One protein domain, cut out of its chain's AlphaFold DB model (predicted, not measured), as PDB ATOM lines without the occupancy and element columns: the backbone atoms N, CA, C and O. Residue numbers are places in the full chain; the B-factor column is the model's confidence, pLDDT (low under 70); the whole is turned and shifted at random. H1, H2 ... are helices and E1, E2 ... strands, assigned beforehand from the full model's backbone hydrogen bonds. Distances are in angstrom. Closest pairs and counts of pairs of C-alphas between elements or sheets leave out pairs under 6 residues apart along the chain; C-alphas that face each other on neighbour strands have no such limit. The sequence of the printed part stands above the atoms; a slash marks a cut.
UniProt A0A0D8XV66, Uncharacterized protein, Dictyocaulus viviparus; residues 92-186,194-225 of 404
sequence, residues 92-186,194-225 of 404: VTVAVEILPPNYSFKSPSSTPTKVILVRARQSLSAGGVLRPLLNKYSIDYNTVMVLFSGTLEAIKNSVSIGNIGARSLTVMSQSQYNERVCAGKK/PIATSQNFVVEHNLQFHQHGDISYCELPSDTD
ATOM      1  N   VAL A  92     294.026 173.648 194.220       91.44
ATOM      2  CA  VAL A  92     292.841 172.796 194.129       91.44
ATOM      3  C   VAL A  92     292.005 173.208 192.933       91.44
ATOM      4  O   VAL A  92     292.043 174.362 192.504       91.44
ATOM      5  N   THR A  93     291.249 172.249 192.408       90.94
ATOM      6  CA  THR A  93     290.292 172.466 191.324       90.94
ATOM      7  C   THR A  93     288.882 172.304 191.874       90.94
ATOM      8  O   THR A  93     288.557 171.261 192.436       90.94
ATOM      9  N   VAL A  94     288.052 173.324 191.690       91.69
ATOM     10  CA  VAL A  94     286.654 173.373 192.126       91.69
ATOM     11  C   VAL A  94     285.772 173.590 190.901       91.69
ATOM     12  O   VAL A  94     286.072 174.443 190.064       91.69
ATOM     13  N   ALA A  95     284.683 172.833 190.787       92.62
ATOM     14  CA  ALA A  95     283.673 173.092 189.768       92.62
ATOM     15  C   ALA A  95     282.676 174.141 190.266       92.62
ATOM     16  O   ALA A  95     282.166 174.053 191.382       92.62
ATOM     17  N   VAL A  96     282.393 175.121 189.419       94.88
ATOM     18  CA  VAL A  96     281.441 176.200 189.660       94.88
ATOM     19  C   VAL A  96     280.373 176.136 188.582       94.88
ATOM     20  O   VAL A  96     280.655 176.327 187.401       94.88
ATOM     21  N   GLU A  97     279.143 175.862 188.988       94.38
ATOM     22  CA  GLU A  97     277.968 175.881 188.131       94.38
ATOM     23  C   GLU A  97     277.245 177.224 188.266       94.38
ATOM     24  O   GLU A  97     276.792 177.591 189.348       94.38
ATOM     25  N   ILE A  98     277.108 177.954 187.164       95.50
ATOM     26  CA  ILE A  98     276.354 179.204 187.100       95.50
ATOM     27  C   ILE A  98     274.979 178.915 186.503       95.50
ATOM     28  O   ILE A  98     274.869 178.472 185.352       95.50
ATOM     29  N   LEU A  99     273.933 179.200 187.281       93.56
ATOM     30  CA  LEU A  99     272.552 179.116 186.822       93.56
ATOM     31  C   LEU A  99     272.159 180.407 186.089       93.56
ATOM     32  O   LEU A  99     272.423 181.501 186.595       93.56
ATOM     33  N   PRO A 100     271.512 180.324 184.914       91.69
ATOM     34  CA  PRO A 100     270.971 181.507 184.260       91.69
ATOM     35  C   PRO A 100     269.780 182.076 185.059       91.69
ATOM     36  O   PRO A 100     269.109 181.318 185.760       91.69
ATOM     37  N   PRO A 101     269.444 183.376 184.946       88.06
ATOM     38  CA  PRO A 101     268.359 183.994 185.725       88.06
ATOM     39  C   PRO A 101     266.982 183.335 185.546       88.06
ATOM     40  O   PRO A 101     266.170 183.331 186.466       88.06
ATOM     41  N   ASN A 102     266.726 182.752 184.374       89.25
ATOM     42  CA  ASN A 102     265.487 182.055 184.027       89.25
ATOM     43  C   ASN A 102     265.515 180.545 184.335       89.25
ATOM     44  O   ASN A 102     264.655 179.815 183.844       89.25
ATOM     45  N   TYR A 103     266.505 180.064 185.094       89.94
ATOM     46  CA  TYR A 103     266.617 178.651 185.447       89.94
ATOM     47  C   TYR A 103     265.391 178.161 186.226       89.94
ATOM     48  O   TYR A 103     265.002 178.773 187.220       89.94
ATOM     49  N   SER A 104     264.822 177.029 185.803       85.25
ATOM     50  CA  SER A 104     263.668 176.403 186.457       85.25
ATOM     51  C   SER A 104     264.071 175.128 187.191       85.25
ATOM     52  O   SER A 104     264.466 174.140 186.571       85.25
ATOM     53  N   PHE A 105     263.873 175.101 188.512       84.06
ATOM     54  CA  PHE A 105     264.121 173.902 189.325       84.06
ATOM     55  C   PHE A 105     263.142 172.760 189.030       84.06
ATOM     56  O   PHE A 105     263.463 171.600 189.271       84.06
ATOM     57  N   LYS A 106     261.969 173.066 188.466       83.75
ATOM     58  CA  LYS A 106     260.981 172.058 188.047       83.75
ATOM     59  C   LYS A 106     261.345 171.397 186.718       83.75
ATOM     60  O   LYS A 106     260.837 170.325 186.402       83.75
ATOM     61  N   SER A 107     262.178 172.045 185.906       81.31
ATOM     62  CA  SER A 107     262.553 171.568 184.571       81.31
ATOM     63  C   SER A 107     264.018 171.907 184.279       81.31
ATOM     64  O   SER A 107     264.297 172.718 183.393       81.31
ATOM     65  N   PRO A 108     264.971 171.291 185.002       76.56
ATOM     66  CA  PRO A 108     266.384 171.675 184.961       76.56
ATOM     67  C   PRO A 108     267.029 171.487 183.579       76.56
ATOM     68  O   PRO A 108     267.956 172.208 183.229       76.56
ATOM     69  N   SER A 109     266.510 170.571 182.756       76.25
ATOM     70  CA  SER A 109     266.974 170.339 181.381       76.25
ATOM     71  C   SER A 109     266.545 171.418 180.380       76.25
ATOM     72  O   SER A 109     267.074 171.461 179.272       76.25
ATOM     73  N   SER A 110     265.588 172.282 180.741       75.88
ATOM     74  CA  SER A 110     265.046 173.305 179.834       75.88
ATOM     75  C   SER A 110     265.969 174.512 179.655       75.88
ATOM     76  O   SER A 110     265.873 175.222 178.655       75.88
ATOM     77  N   THR A 111     266.884 174.734 180.600       81.56
ATOM     78  CA  THR A 111     267.788 175.886 180.613       81.56
ATOM     79  C   THR A 111     269.223 175.424 180.848       81.56
ATOM     80  O   THR A 111     269.512 174.919 181.933       81.56
ATOM     81  N   PRO A 112     270.134 175.595 179.872       83.62
ATOM     82  CA  PRO A 112     271.510 175.143 180.023       83.62
ATOM     83  C   PRO A 112     272.235 175.952 181.102       83.62
ATOM     84  O   PRO A 112     272.186 177.185 181.111       83.62
ATOM     85  N   THR A 113     272.930 175.253 181.998       88.81
ATOM     86  CA  THR A 113     273.830 175.855 182.986       88.81
ATOM     87  C   THR A 113     275.243 175.952 182.421       88.81
ATOM     88  O   THR A 113     275.595 175.279 181.445       88.81
ATOM     89  N   LYS A 114     276.064 176.823 183.010       90.81
ATOM     90  CA  LYS A 114     277.490 176.908 182.676       90.81
ATOM     91  C   LYS A 114     278.296 176.262 183.785       90.81
ATOM     92  O   LYS A 114     278.240 176.735 184.913       90.81
ATOM     93  N   VAL A 115     279.070 175.231 183.459       91.44
ATOM     94  CA  VAL A 115     279.995 174.605 184.410       91.44
ATOM     95  C   VAL A 115     281.412 175.051 184.088       91.44
ATOM     96  O   VAL A 115     281.883 174.912 182.959       91.44
ATOM     97  N   ILE A 116     282.091 175.597 185.086       93.06
ATOM     98  CA  ILE A 116     283.433 176.152 184.968       93.06
ATOM     99  C   ILE A 116     284.315 175.443 185.980       93.06
ATOM    100  O   ILE A 116     283.980 175.380 187.159       93.06
ATOM    101  N   LEU A 117     285.457 174.934 185.540       92.81
ATOM    102  CA  LEU A 117     286.479 174.468 186.462       92.81
ATOM    103  C   LEU A 117     287.397 175.617 186.803       92.81
ATOM    104  O   LEU A 117     287.946 176.266 185.915       92.81
ATOM    105  N   VAL A 118     287.573 175.840 188.094       94.00
ATOM    106  CA  VAL A 118     288.417 176.892 188.635       94.00
ATOM    107  C   VAL A 118     289.536 176.234 189.404       94.00
ATOM    108  O   VAL A 118     289.296 175.431 190.301       94.00
ATOM    109  N   ARG A 119     290.762 176.583 189.055       92.75
ATOM    110  CA  ARG A 119     291.968 176.140 189.726       92.75
ATOM    111  C   ARG A 119     292.600 177.331 190.431       92.75
ATOM    112  O   ARG A 119     292.858 178.362 189.809       92.75
ATOM    113  N   ALA A 120     292.826 177.174 191.729       94.50
ATOM    114  CA  ALA A 120     293.272 178.240 192.614       94.50
ATOM    115  C   ALA A 120     294.094 177.680 193.781       94.50
ATOM    116  O   ALA A 120     293.942 176.516 194.166       94.50
ATOM    117  N   ARG A 121     294.948 178.514 194.377       93.50
ATOM    118  CA  ARG A 121     295.686 178.157 195.596       93.50
ATOM    119  C   ARG A 121     294.740 177.931 196.766       93.50
ATOM    120  O   ARG A 121     293.754 178.649 196.929       93.50
ATOM    121  N   GLN A 122     295.090 176.976 197.623       92.75
ATOM    122  CA  GLN A 122     294.277 176.617 198.790       92.75
ATOM    123  C   GLN A 122     294.047 177.801 199.739       92.75
ATOM    124  O   GLN A 122     292.974 177.916 200.321       92.75
ATOM    125  N   SER A 123     295.022 178.701 199.873       92.38
ATOM    126  CA  SER A 123     294.953 179.857 200.773       92.38
ATOM    127  C   SER A 123     294.011 180.971 200.306       92.38
ATOM    128  O   SER A 123     293.642 181.822 201.115       92.38
ATOM    129  N   LEU A 124     293.600 180.986 199.033       94.94
ATOM    130  CA  LEU A 124     292.713 182.025 198.515       94.94
ATOM    131  C   LEU A 124     291.296 181.856 199.059       94.94
ATOM    132  O   LEU A 124     290.802 180.741 199.231       94.94
ATOM    133  N   SER A 125     290.628 182.976 199.313       96.12
ATOM    134  CA  SER A 125     289.249 182.986 199.793       96.12
ATOM    135  C   SER A 125     288.252 182.772 198.652       96.12
ATOM    136  O   SER A 125     288.512 183.136 197.502       96.12
ATOM    137  N   ALA A 126     287.076 182.231 198.966       96.00
ATOM    138  CA  ALA A 126     285.996 182.027 198.009       96.00
ATOM    139  C   ALA A 126     285.607 183.331 197.304       96.00
ATOM    140  O   ALA A 126     285.436 183.346 196.089       96.00
ATOM    141  N   GLY A 127     285.544 184.444 198.039       96.44
ATOM    142  CA  GLY A 127     285.298 185.762 197.454       96.44
ATOM    143  C   GLY A 127     286.430 186.219 196.529       96.44
ATOM    144  O   GLY A 127     286.153 186.737 195.449       96.44
ATOM    145  N   GLY A 128     287.691 186.001 196.916       95.25
ATOM    146  CA  GLY A 128     288.858 186.355 196.099       95.25
ATOM    147  C   GLY A 128     288.935 185.573 194.787       95.25
ATOM    148  O   GLY A 128     289.349 186.122 193.772       95.25
ATOM    149  N   VAL A 129     288.472 184.321 194.788       96.00
ATOM    150  CA  VAL A 129     288.451 183.465 193.593       96.00
ATOM    151  C   VAL A 129     287.226 183.714 192.717       96.00
ATOM    152  O   VAL A 129     287.339 183.803 191.496       96.00
ATOM    153  N   LEU A 130     286.042 183.845 193.312       96.75
ATOM    154  CA  LEU A 130     284.798 183.902 192.547       96.75
ATOM    155  C   LEU A 130     284.485 185.294 191.998       96.75
ATOM    156  O   LEU A 130     283.892 185.382 190.931       96.75
ATOM    157  N   ARG A 131     284.887 186.387 192.657       96.38
ATOM    158  CA  ARG A 131     284.667 187.747 192.128       96.38
ATOM    159  C   ARG A 131     285.279 187.967 190.738       96.38
ATOM    160  O   ARG A 131     284.526 188.326 189.836       96.38
ATOM    161  N   PRO A 132     286.589 187.735 190.509       95.19
ATOM    162  CA  PRO A 132     287.165 187.913 189.177       95.19
ATOM    163  C   PRO A 132     286.534 186.965 188.149       95.19
ATOM    164  O   PRO A 132     286.324 187.357 187.003       95.19
ATOM    165  N   LEU A 133     286.158 185.750 188.565       95.94
ATOM    166  CA  LEU A 133     285.459 184.807 187.697       95.94
ATOM    167  C   LEU A 133     284.075 185.317 187.275       95.94
ATOM    168  O   LEU A 133     283.759 185.303 186.090       95.94
ATOM    169  N   LEU A 134     283.244 185.751 188.223       95.88
ATOM    170  CA  LEU A 134     281.875 186.203 187.956       95.88
ATOM    171  C   LEU A 134     281.839 187.531 187.196       95.88
ATOM    172  O   LEU A 134     280.992 187.698 186.316       95.88
ATOM    173  N   ASN A 135     282.812 188.416 187.432       95.38
ATOM    174  CA  ASN A 135     282.971 189.652 186.663       95.38
ATOM    175  C   ASN A 135     283.122 189.376 185.159       95.38
ATOM    176  O   ASN A 135     282.543 190.098 184.348       95.38
ATOM    177  N   LYS A 136     283.808 188.288 184.768       93.81
ATOM    178  CA  LYS A 136     283.908 187.848 183.361       93.81
ATOM    179  C   LYS A 136     282.532 187.620 182.720       93.81
ATOM    180  O   LYS A 136     282.359 187.839 181.524       93.81
ATOM    181  N   TYR A 137     281.552 187.185 183.509       93.00
ATOM    182  CA  TYR A 137     280.182 186.927 183.062       93.00
ATOM    183  C   TYR A 137     279.234 188.099 183.332       93.00
ATOM    184  O   TYR A 137     278.029 187.936 183.171       93.00
ATOM    185  N   SER A 138     279.760 189.270 183.715       95.25
ATOM    186  CA  SER A 138     278.960 190.439 184.107       95.25
ATOM    187  C   SER A 138     277.987 190.143 185.258       95.25
ATOM    188  O   SER A 138     276.879 190.671 185.299       95.25
ATOM    189  N   ILE A 139     278.394 189.271 186.186       95.38
ATOM    190  CA  ILE A 139     277.622 188.921 187.380       95.38
ATOM    191  C   ILE A 139     278.256 189.624 188.581       95.38
ATOM    192  O   ILE A 139     279.402 189.340 188.928       95.38
ATOM    193  N   ASP A 140     277.500 190.504 189.242       94.19
ATOM    194  CA  ASP A 140     277.933 191.097 190.507       94.19
ATOM    195  C   ASP A 140     277.836 190.056 191.625       94.19
ATOM    196  O   ASP A 140     276.750 189.590 191.985       94.19
ATOM    197  N   TYR A 141     278.990 189.728 192.203       93.88
ATOM    198  CA  TYR A 141     279.123 188.783 193.305       93.88
ATOM    199  C   TYR A 141     278.228 189.132 194.509       93.88
ATOM    200  O   TYR A 141     277.785 188.230 195.212       93.88
ATOM    201  N   ASN A 142     277.930 190.413 194.749       92.00
ATOM    202  CA  ASN A 142     277.096 190.831 195.884       92.00
ATOM    203  C   ASN A 142     275.590 190.609 195.658       92.00
ATOM    204  O   ASN A 142     274.806 190.742 196.594       92.00
ATOM    205  N   THR A 143     275.181 190.283 194.430       92.12
ATOM    206  CA  THR A 143     273.768 190.082 194.050       92.12
ATOM    207  C   THR A 143     273.372 188.609 193.941       92.12
ATOM    208  O   THR A 143     272.201 188.283 193.721       92.12
ATOM    209  N   VAL A 144     274.346 187.711 194.086       95.56
ATOM    210  CA  VAL A 144     274.176 186.268 193.924       95.56
ATOM    211  C   VAL A 144     274.455 185.525 195.220       95.56
ATOM    212  O   VAL A 144     275.188 185.980 196.093       95.56
ATOM    213  N   MET A 145     273.889 184.329 195.305       95.94
ATOM    214  CA  MET A 145     274.158 183.360 196.349       95.94
ATOM    215  C   MET A 145     275.107 182.294 195.816       95.94
ATOM    216  O   MET A 145     274.893 181.744 194.732       95.94
ATOM    217  N   VAL A 146     276.137 181.981 196.602       96.69
ATOM    218  CA  VAL A 146     277.070 180.886 196.325       96.69
ATOM    219  C   VAL A 146     276.882 179.801 197.372       96.69
ATOM    220  O   VAL A 146     276.979 180.056 198.573       96.69
ATOM    221  N   LEU A 147     276.593 178.590 196.911       95.44
ATOM    222  CA  LEU A 147     276.187 177.466 197.754       95.44
ATOM    223  C   LEU A 147     276.988 176.224 197.385       95.44
ATOM    224  O   LEU A 147     277.445 176.110 196.245       95.44
ATOM    225  N   PHE A 148     277.095 175.257 198.297       93.75
ATOM    226  CA  PHE A 148     277.502 173.916 197.881       93.75
ATOM    227  C   PHE A 148     276.437 173.331 196.956       93.75
ATOM    228  O   PHE A 148     275.242 173.333 197.275       93.75
ATOM    229  N   SER A 149     276.867 172.841 195.800       89.69
ATOM    230  CA  SER A 149     275.970 172.259 194.812       89.69
ATOM    231  C   SER A 149     275.180 171.089 195.405       89.69
ATOM    232  O   SER A 149     275.701 170.304 196.192       89.69
ATOM    233  N   GLY A 150     273.893 171.002 195.062       83.69
ATOM    234  CA  GLY A 150     272.983 170.022 195.667       83.69
ATOM    235  C   GLY A 150     272.584 170.338 197.115       83.69
ATOM    236  O   GLY A 150     271.983 169.503 197.782       83.69
ATOM    237  N   THR A 151     272.880 171.530 197.633       88.75
ATOM    238  CA  THR A 151     272.465 171.933 198.985       88.75
ATOM    239  C   THR A 151     271.883 173.350 199.001       88.75
ATOM    240  O   THR A 151     271.848 174.043 197.980       88.75
ATOM    241  N   LEU A 152     271.418 173.776 200.179       90.19
ATOM    242  CA  LEU A 152     271.086 175.170 200.494       90.19
ATOM    243  C   LEU A 152     272.103 175.807 201.456       90.19
ATOM    244  O   LEU A 152     271.833 176.863 202.029       90.19
ATOM    245  N   GLU A 153     273.258 175.164 201.644       93.56
ATOM    246  CA  GLU A 153     274.329 175.646 202.512       93.56
ATOM    247  C   GLU A 153     275.155 176.703 201.771       93.56
ATOM    248  O   GLU A 153     275.900 176.398 200.836       93.56
ATOM    249  N   ALA A 154     274.984 177.964 202.174       94.19
ATOM    250  CA  ALA A 154     275.697 179.093 201.593       94.19
ATOM    251  C   ALA A 154     277.129 179.159 202.129       94.19
ATOM    252  O   ALA A 154     277.361 179.015 203.334       94.19
ATOM    253  N   ILE A 155     278.090 179.426 201.247       94.94
ATOM    254  CA  ILE A 155     279.487 179.593 201.648       94.94
ATOM    255  C   ILE A 155     279.775 181.055 201.987       94.94
ATOM    256  O   ILE A 155     279.292 181.975 201.330       94.94
ATOM    257  N   LYS A 156     280.596 181.287 203.016       95.19
ATOM    258  CA  LYS A 156     281.058 182.642 203.347       95.19
ATOM    259  C   LYS A 156     282.212 183.042 202.432       95.19
ATOM    260  O   LYS A 156     283.096 182.235 202.154       95.19
ATOM    261  N   ASN A 157     282.283 184.324 202.085       95.12
ATOM    262  CA  ASN A 157     283.334 184.881 201.222       95.12
ATOM    263  C   ASN A 157     284.750 184.645 201.760       95.12
ATOM    264  O   ASN A 157     285.686 184.529 200.976       95.12
ATOM    265  N   SER A 158     284.906 184.597 203.087       96.06
ATOM    266  CA  SER A 158     286.185 184.408 203.775       96.06
ATOM    267  C   SER A 158     286.649 182.952 203.839       96.06
ATOM    268  O   SER A 158     287.778 182.705 204.255       96.06
ATOM    269  N   VAL A 159     285.807 181.985 203.458       95.75
ATOM    270  CA  VAL A 159     286.184 180.566 203.459       95.75
ATOM    271  C   VAL A 159     287.307 180.362 202.454       95.75
ATOM    272  O   VAL A 159     287.183 180.749 201.297       95.75
ATOM    273  N   SER A 160     288.401 179.753 202.899       95.75
ATOM    274  CA  SER A 160     289.478 179.325 202.012       95.75
ATOM    275  C   SER A 160     288.948 178.281 201.023       95.75
ATOM    276  O   SER A 160     288.234 177.351 201.404       95.75
ATOM    277  N   ILE A 161     289.318 178.413 199.752       94.56
ATOM    278  CA  ILE A 161     288.971 177.460 198.695       94.56
ATOM    279  C   ILE A 161     289.513 176.056 199.018       94.56
ATOM    280  O   ILE A 161     288.858 175.064 198.709       94.56
ATOM    281  N   GLY A 162     290.642 175.953 199.728       92.50
ATOM    282  CA  GLY A 162     291.140 174.677 200.251       92.50
ATOM    283  C   GLY A 162     290.127 173.945 201.143       92.50
ATOM    284  O   GLY A 162     289.994 172.728 201.041       92.50
ATOM    285  N   ASN A 163     289.334 174.676 201.935       93.19
ATOM    286  CA  ASN A 163     288.311 174.099 202.821       93.19
ATOM    287  C   ASN A 163     287.024 173.685 202.081       93.19
ATOM    288  O   ASN A 163     286.209 172.924 202.611       93.19
ATOM    289  N   ILE A 164     286.814 174.174 200.858       89.50
ATOM    290  CA  ILE A 164     285.730 173.701 199.982       89.50
ATOM    291  C   ILE A 164     286.047 172.273 199.521       89.50
ATOM    292  O   ILE A 164     285.148 171.429 199.487       89.50
ATOM    293  N   GLY A 165     287.329 171.980 199.286       77.69
ATOM    294  CA  GLY A 165     287.818 170.666 198.884       77.69
ATOM    295  C   GLY A 165     287.338 170.288 197.484       77.69
ATOM    296  O   GLY A 165     287.240 171.135 196.603       77.69
ATOM    297  N   ALA A 166     286.997 169.014 197.290       77.06
ATOM    298  CA  ALA A 166     286.464 168.488 196.031       77.06
ATOM    299  C   ALA A 166     284.939 168.673 195.888       77.06
ATOM    300  O   ALA A 166     284.295 167.910 195.176       77.06
ATOM    301  N   ARG A 167     284.335 169.639 196.593       87.69
ATOM    302  CA  ARG A 167     282.900 169.942 196.480       87.69
ATOM    303  C   ARG A 167     282.656 170.958 195.373       87.69
ATOM    304  O   ARG A 167     283.448 171.876 195.186       87.69
ATOM    305  N   SER A 168     281.537 170.809 194.673       91.12
ATOM    306  CA  SER A 168     281.113 171.761 193.644       91.12
ATOM    307  C   SER A 168     280.341 172.924 194.258       91.12
ATOM    308  O   SER A 168     279.704 172.777 195.306       91.12
ATOM    309  N   LEU A 169     280.397 174.073 193.594       95.06
ATOM    310  CA  LEU A 169     279.665 175.276 193.967       95.06
ATOM    311  C   LEU A 169     278.599 175.599 192.930       95.06
ATOM    312  O   LEU A 169     278.838 175.483 191.731       95.06
ATOM    313  N   THR A 170     277.442 176.064 193.387       95.44
ATOM    314  CA  THR A 170     276.389 176.598 192.521       95.44
ATOM    315  C   THR A 170     276.205 178.082 192.809       95.44
ATOM    316  O   THR A 170     276.070 178.487 193.966       95.44
ATOM    317  N   VAL A 171     276.184 178.881 191.745       96.88
ATOM    318  CA  VAL A 171     275.916 180.319 191.756       96.88
ATOM    319  C   VAL A 171     274.513 180.548 191.208       96.88
ATOM    320  O   VAL A 171     274.200 180.124 190.095       96.88
ATOM    321  N   MET A 172     273.668 181.207 191.997       95.44
ATOM    322  CA  MET A 172     272.278 181.505 191.642       95.44
ATOM    323  C   MET A 172     271.867 182.885 192.155       95.44
ATOM    324  O   MET A 172     272.511 183.434 193.047       95.44
ATOM    325  N   SER A 173     270.796 183.459 191.615       94.25
ATOM    326  CA  SER A 173     270.263 184.726 192.129       94.25
ATOM    327  C   SER A 173     269.644 184.558 193.524       94.25
ATOM    328  O   SER A 173     269.235 183.464 193.926       94.25
ATOM    329  N   GLN A 174     269.490 185.667 194.255       92.25
ATOM    330  CA  GLN A 174     268.766 185.661 195.532       92.25
ATOM    331  C   GLN A 174     267.319 185.152 195.385       92.25
ATOM    332  O   GLN A 174     266.823 184.431 196.249       92.25
ATOM    333  N   SER A 175     266.641 185.491 194.281       91.81
ATOM    334  CA  SER A 175     265.276 185.022 194.010       91.81
ATOM    335  C   SER A 175     265.212 183.504 193.828       91.81
ATOM    336  O   SER A 175     264.342 182.860 194.411       91.81
ATOM    337  N   GLN A 176     266.170 182.927 193.097       92.75
ATOM    338  CA  GLN A 176     266.295 181.482 192.901       92.75
ATOM    339  C   GLN A 176     266.574 180.749 194.215       92.75
ATOM    340  O   GLN A 176     265.992 179.696 194.476       92.75
ATOM    341  N   TYR A 177     267.431 181.317 195.064       92.88
ATOM    342  CA  TYR A 177     267.684 180.769 196.392       92.88
ATOM    343  C   TYR A 177     266.409 180.749 197.245       92.88
ATOM    344  O   TYR A 177     266.051 179.707 197.795       92.88
ATOM    345  N   ASN A 178     265.682 181.870 197.296       91.38
ATOM    346  CA  ASN A 178     264.439 181.976 198.060       91.38
ATOM    347  C   ASN A 178     263.367 180.996 197.548       91.38
ATOM    348  O   ASN A 178     262.686 180.372 198.359       91.38
ATOM    349  N   GLU A 179     263.247 180.802 196.228       89.06
ATOM    350  CA  GLU A 179     262.336 179.805 195.648       89.06
ATOM    351  C   GLU A 179     262.650 178.394 196.163       89.06
ATOM    352  O   GLU A 179     261.742 177.680 196.593       89.06
ATOM    353  N   ARG A 180     263.932 178.006 196.199       86.94
ATOM    354  CA  ARG A 180     264.337 176.693 196.720       86.94
ATOM    355  C   ARG A 180     264.090 176.539 198.219       86.94
ATOM    356  O   ARG A 180     263.705 175.457 198.654       86.94
ATOM    357  N   VAL A 181     264.311 177.592 199.006       88.06
ATOM    358  CA  VAL A 181     264.031 177.575 200.453       88.06
ATOM    359  C   VAL A 181     262.531 177.382 200.701       88.06
ATOM    360  O   VAL A 181     262.145 176.566 201.537       88.06
ATOM    361  N   CYS A 182     261.682 178.072 199.933       83.25
ATOM    362  CA  CYS A 182     260.225 177.992 200.047       83.25
ATOM    363  C   CYS A 182     259.630 176.685 199.494       83.25
ATOM    364  O   CYS A 182     258.573 176.257 199.956       83.25
ATOM    365  N   ALA A 183     260.287 176.033 198.530       74.88
ATOM    366  CA  ALA A 183     259.791 174.808 197.892       74.88
ATOM    367  C   ALA A 183     259.776 173.564 198.814       74.88
ATOM    368  O   ALA A 183     259.157 172.553 198.472       74.88
ATOM    369  N   GLY A 184     260.398 173.631 199.998       61.69
ATOM    370  CA  GLY A 184     260.450 172.526 200.961       61.69
ATOM    371  C   GLY A 184     261.313 171.340 200.499       61.69
ATOM    372  O   GLY A 184     261.830 171.310 199.387       61.69
ATOM    373  N   LYS A 185     261.487 170.330 201.368       56.84
ATOM    374  CA  LYS A 185     262.347 169.140 201.150       56.84
ATOM    375  C   LYS A 185     261.810 168.153 200.092       56.84
ATOM    376  O   LYS A 185     261.956 166.941 200.255       56.84
ATOM    377  N   LYS A 186     261.142 168.621 199.037       50.47
ATOM    378  CA  LYS A 186     260.669 167.746 197.962       50.47
ATOM    379  C   LYS A 186     261.817 167.482 196.989       50.47
ATOM    380  O   LYS A 186     262.052 168.242 196.063       50.47
ATOM    381  N   PRO A 194     279.557 167.239 189.473       55.62
ATOM    382  CA  PRO A 194     280.294 167.828 188.370       55.62
ATOM    383  C   PRO A 194     281.786 167.506 188.453       55.62
ATOM    384  O   PRO A 194     282.432 167.424 187.412       55.62
ATOM    385  N   ILE A 195     282.356 167.287 189.646       54.78
ATOM    386  CA  ILE A 195     283.809 167.140 189.840       54.78
ATOM    387  C   ILE A 195     284.316 165.764 189.405       54.78
ATOM    388  O   ILE A 195     285.247 165.693 188.598       54.78
ATOM    389  N   ALA A 196     283.656 164.678 189.819       52.53
ATOM    390  CA  ALA A 196     284.027 163.318 189.406       52.53
ATOM    391  C   ALA A 196     283.952 163.116 187.877       52.53
ATOM    392  O   ALA A 196     284.742 162.376 187.288       52.53
ATOM    393  N   THR A 197     283.025 163.817 187.217       52.91
ATOM    394  CA  THR A 197     282.861 163.765 185.755       52.91
ATOM    395  C   THR A 197     283.844 164.694 185.031       52.91
ATOM    396  O   THR A 197     284.183 164.449 183.878       52.91
ATOM    397  N   SER A 198     284.317 165.764 185.673       57.81
ATOM    398  CA  SER A 198     285.029 166.851 184.990       57.81
ATOM    399  C   SER A 198     286.552 166.751 185.009       57.81
ATOM    400  O   SER A 198     287.174 167.188 184.044       57.81
ATOM    401  N   GLN A 199     287.176 166.138 186.021       59.19
ATOM    402  CA  GLN A 199     288.637 165.944 186.018       59.19
ATOM    403  C   GLN A 199     289.095 164.990 184.907       59.19
ATOM    404  O   GLN A 199     290.055 165.298 184.200       59.19
ATOM    405  N   ASN A 200     288.368 163.889 184.695       54.56
ATOM    406  CA  ASN A 200     288.614 162.987 183.564       54.56
ATOM    407  C   ASN A 200     288.401 163.712 182.225       54.56
ATOM    408  O   ASN A 200     289.209 163.588 181.309       54.56
ATOM    409  N   PHE A 201     287.378 164.569 182.161       57.22
ATOM    410  CA  PHE A 201     287.022 165.332 180.966       57.22
ATOM    411  C   PHE A 201     288.080 166.376 180.569       57.22
ATOM    412  O   PHE A 201     288.313 166.592 179.384       57.22
ATOM    413  N   VAL A 202     288.751 167.022 181.529       59.94
ATOM    414  CA  VAL A 202     289.837 167.980 181.236       59.94
ATOM    415  C   VAL A 202     290.988 167.307 180.502       59.94
ATOM    416  O   VAL A 202     291.500 167.863 179.529       59.94
ATOM    417  N   VAL A 203     291.391 166.129 180.982       61.84
ATOM    418  CA  VAL A 203     292.499 165.361 180.406       61.84
ATOM    419  C   VAL A 203     292.090 164.777 179.056       61.84
ATOM    420  O   VAL A 203     292.849 164.872 178.098       61.84
ATOM    421  N   GLU A 204     290.873 164.241 178.953       56.66
ATOM    422  CA  GLU A 204     290.348 163.633 177.726       56.66
ATOM    423  C   GLU A 204     290.156 164.654 176.592       56.66
ATOM    424  O   GLU A 204     290.509 164.387 175.444       56.66
ATOM    425  N   HIS A 205     289.674 165.860 176.909       60.94
ATOM    426  CA  HIS A 205     289.385 166.901 175.917       60.94
ATOM    427  C   HIS A 205     290.485 167.959 175.765       60.94
ATOM    428  O   HIS A 205     290.272 168.953 175.068       60.94
ATOM    429  N   ASN A 206     291.657 167.764 176.381       68.06
ATOM    430  CA  ASN A 206     292.779 168.712 176.349       68.06
ATOM    431  C   ASN A 206     292.353 170.159 176.679       68.06
ATOM    432  O   ASN A 206     292.788 171.114 176.030       68.06
ATOM    433  N   LEU A 207     291.466 170.332 177.666       78.38
ATOM    434  CA  LEU A 207     290.916 171.650 177.978       78.38
ATOM    435  C   LEU A 207     292.006 172.574 178.533       78.38
ATOM    436  O   LEU A 207     292.643 172.287 179.550       78.38
ATOM    437  N   GLN A 208     292.197 173.716 177.873       83.12
ATOM    438  CA  GLN A 208     293.195 174.697 178.272       83.12
ATOM    439  C   GLN A 208     292.638 175.638 179.344       83.12
ATOM    440  O   GLN A 208     291.639 176.332 179.154       83.12
ATOM    441  N   PHE A 209     293.330 175.681 180.479       89.25
ATOM    442  CA  PHE A 209     293.086 176.675 181.516       89.25
ATOM    443  C   PHE A 209     293.599 178.044 181.076       89.25
ATOM    444  O   PHE A 209     294.747 178.178 180.643       89.25
ATOM    445  N   HIS A 210     292.749 179.052 181.236       91.44
ATOM    446  CA  HIS A 210     293.075 180.452 181.018       91.44
ATOM    447  C   HIS A 210     293.490 181.064 182.352       91.44
ATOM    448  O   HIS A 210     292.732 180.990 183.319       91.44
ATOM    449  N   GLN A 211     294.686 181.651 182.404       92.75
ATOM    450  CA  GLN A 211     295.170 182.347 183.591       92.75
ATOM    451  C   GLN A 211     294.529 183.737 183.694       92.75
ATOM    452  O   GLN A 211     294.493 184.480 182.710       92.75
ATOM    453  N   HIS A 212     294.051 184.092 184.884       91.75
ATOM    454  CA  HIS A 212     293.551 185.419 185.223       91.75
ATOM    455  C   HIS A 212     293.991 185.793 186.645       91.75
ATOM    456  O   HIS A 212     293.313 185.485 187.626       91.75
ATOM    457  N   GLY A 213     295.106 186.516 186.765       91.12
ATOM    458  CA  GLY A 213     295.689 186.835 188.072       91.12
ATOM    459  C   GLY A 213     296.049 185.553 188.821       91.12
ATOM    460  O   GLY A 213     296.729 184.695 188.264       91.12
ATOM    461  N   ASP A 214     295.537 185.398 190.040       93.12
ATOM    462  CA  ASP A 214     295.801 184.244 190.911       93.12
ATOM    463  C   ASP A 214     294.887 183.033 190.689       93.12
ATOM    464  O   ASP A 214     294.980 182.032 191.403       93.12
ATOM    465  N   ILE A 215     293.973 183.124 189.724       94.62
ATOM    466  CA  ILE A 215     293.080 182.027 189.368       94.62
ATOM    467  C   ILE A 215     293.322 181.596 187.934       94.62
ATOM    468  O   ILE A 215     293.671 182.390 187.061       94.62
ATOM    469  N   SER A 216     293.052 180.329 187.669       93.81
ATOM    470  CA  SER A 216     292.938 179.819 186.312       93.81
ATOM    471  C   SER A 216     291.607 179.111 186.147       93.81
ATOM    472  O   SER A 216     291.110 178.499 187.089       93.81
ATOM    473  N   TYR A 217     290.997 179.199 184.971       94.00
ATOM    474  CA  TYR A 217     289.708 178.554 184.739       94.00
ATOM    475  C   TYR A 217     289.578 177.975 183.332       94.00
ATOM    476  O   TYR A 217     290.213 178.441 182.383       94.00
ATOM    477  N   CYS A 218     288.723 176.967 183.186       92.38
ATOM    478  CA  CYS A 218     288.267 176.477 181.891       92.38
ATOM    479  C   CYS A 218     286.756 176.225 181.918       92.38
ATOM    480  O   CYS A 218     286.200 175.762 182.913       92.38
ATOM    481  N   GLU A 219     286.077 176.577 180.830       91.69
ATOM    482  CA  GLU A 219     284.648 176.303 180.674       91.69
ATOM    483  C   GLU A 219     284.468 174.877 180.163       91.69
ATOM    484  O   GLU A 219     285.137 174.462 179.212       91.69
ATOM    485  N   LEU A 220     283.565 174.123 180.788       87.94
ATOM    486  CA  LEU A 220     283.193 172.810 180.289       87.94
ATOM    487  C   LEU A 220     282.141 172.966 179.182       87.94
ATOM    488  O   LEU A 220     281.174 173.710 179.364       87.94
ATOM    489  N   PRO A 221     282.277 172.236 178.060       80.38
ATOM    490  CA  PRO A 221     281.230 172.145 177.054       80.38
ATOM    491  C   PRO A 221     279.928 171.671 177.695       80.38
ATOM    492  O   PRO A 221     279.938 170.703 178.471       80.38
ATOM    493  N   SER A 222     278.824 172.331 177.347       73.44
ATOM    494  CA  SER A 222     277.493 171.939 177.810       73.44
ATOM    495  C   SER A 222     277.134 170.538 177.308       73.44
ATOM    496  O   SER A 222     277.662 170.079 176.292       73.44
ATOM    497  N   ASP A 223     276.213 169.843 177.975       67.75
ATOM    498  CA  ASP A 223     275.789 168.504 177.538       67.75
ATOM    499  C   ASP A 223     275.245 168.499 176.100       67.75
ATOM    500  O   ASP A 223     275.473 167.552 175.343       67.75
ATOM    501  N   THR A 224     274.599 169.587 175.674       62.25
ATOM    502  CA  THR A 224     274.129 169.746 174.293       62.25
ATOM    503  C   THR A 224     275.291 169.920 173.313       62.25
ATOM    504  O   THR A 224     275.251 169.369 172.212       62.25
ATOM    505  N   ASP A 225     276.365 170.610 173.702       63.88
ATOM    506  CA  ASP A 225     277.593 170.705 172.904       63.88
ATOM    507  C   ASP A 225     278.323 169.366 172.816       63.88
ATOM    508  O   ASP A 225     278.835 169.020 171.749       63.88
TER     509      ASP A 225
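Overview. This is residues 92 to 186 and 194 to 225 of the 404 residues of an uncharacterized protein of Dictyocaulus viviparus (UniProt A0A0D8XV66). One strongly twisted six-stranded sheet curls round helix H1, while H4 crosses its opposite face. H3 stands up from the end of the sheet made by E3 and E4, and the short H2 sits beside the start of E1. The printed part has 127 residues, with four named helices and six named strands in the order E1 E2 H1 E3 H2 E4 H3 H4 E5 E6; the class is mixed, helices and strands. The sheet runs E3 E4 E1 E2 E6 E5 and is mixed. The whole is compact, with a radius of gyration of the C-alphas of 14.3 A, and spans 38 by 34 by 26 A.

Along the chain. E1, residues 92 to 98, begins with C-alpha 92 at (292.841, 172.796, 194.129) and is 19.0 A long. E2, residues 114 to 121, is 22.4 A long. H1, residues 126 to 136, spans 15.9 A from C-alpha 126 at (285.996, 182.027, 198.009). E3 is residues 144 to 148, H2 residues 161 to 164 and E4 residues 169 to 173. H3, residues 174 to 182, is 12.3 A long. H4, residues 194 to 204, is 15.2 A long. E5 is residues 210 to 212, and E6, residues 215 to 219, ends with C-alpha 219 at (284.648, 176.303, 180.674).

Arrangement. E1 and E2 form an antiparallel hairpin, with N 94 and O 118 2.8 A apart. E4 is parallel to E1, at 28 degrees, with N 97 and O 169 2.8 A apart. E3, an edge strand, is antiparallel to E4, with N 145 and O 172 2.8 A apart. E6 is antiparallel to E2, with N 119 and O 216 2.8 A apart. E5, the other edge strand, forms a hairpin with E6, with N 210 and O 217 2.8 A apart. E2, H1 and E3 make a split strand-helix-strand unit, two strands of one sheet with a helix between them in the chain and with E4 and E1 between them in the sheet; its crossover is right-handed. The sheet curls round H1; the closest C-alphas of H1 and E6 are those of Val 129 and Ile 215, 6.4 A apart. H4 is on the opposite face from H1, at a height over the sheet of 9.3 A, and runs across the strands, at 68 degrees to E1 on the local plane; Ala 95 and Ile 195 have the closest C-alphas of E1 and H4, 6.0 A apart. The sheet and its helices form three layers, helices on both faces of a sheet: H3 and H4 on one, H1 on the other. H3 stands up from the sheet over E3 and E4. H2 is only just at the sheet's level, at a height of 3.7 A, and is close to but not clearly touching H1. Every O i to N i+4 pair is within hydrogen-bond range in H3, against 5 of 7 in H1 and 4 of 7 in H4; H2 is too short for such a pair.

Size, cuts and confidence. The C-alphas farthest apart, of Cys 182 and Asn 206, are 41.3 A apart. Residues 187 to 193 are not printed, and C-alphas 186 and 194 are 21.8 A apart across the cut. The links E1 to E2 and E3 to H2 are long. The pLDDT is under 70 at residues 184 to 186, 194 to 206 and 223 to 225.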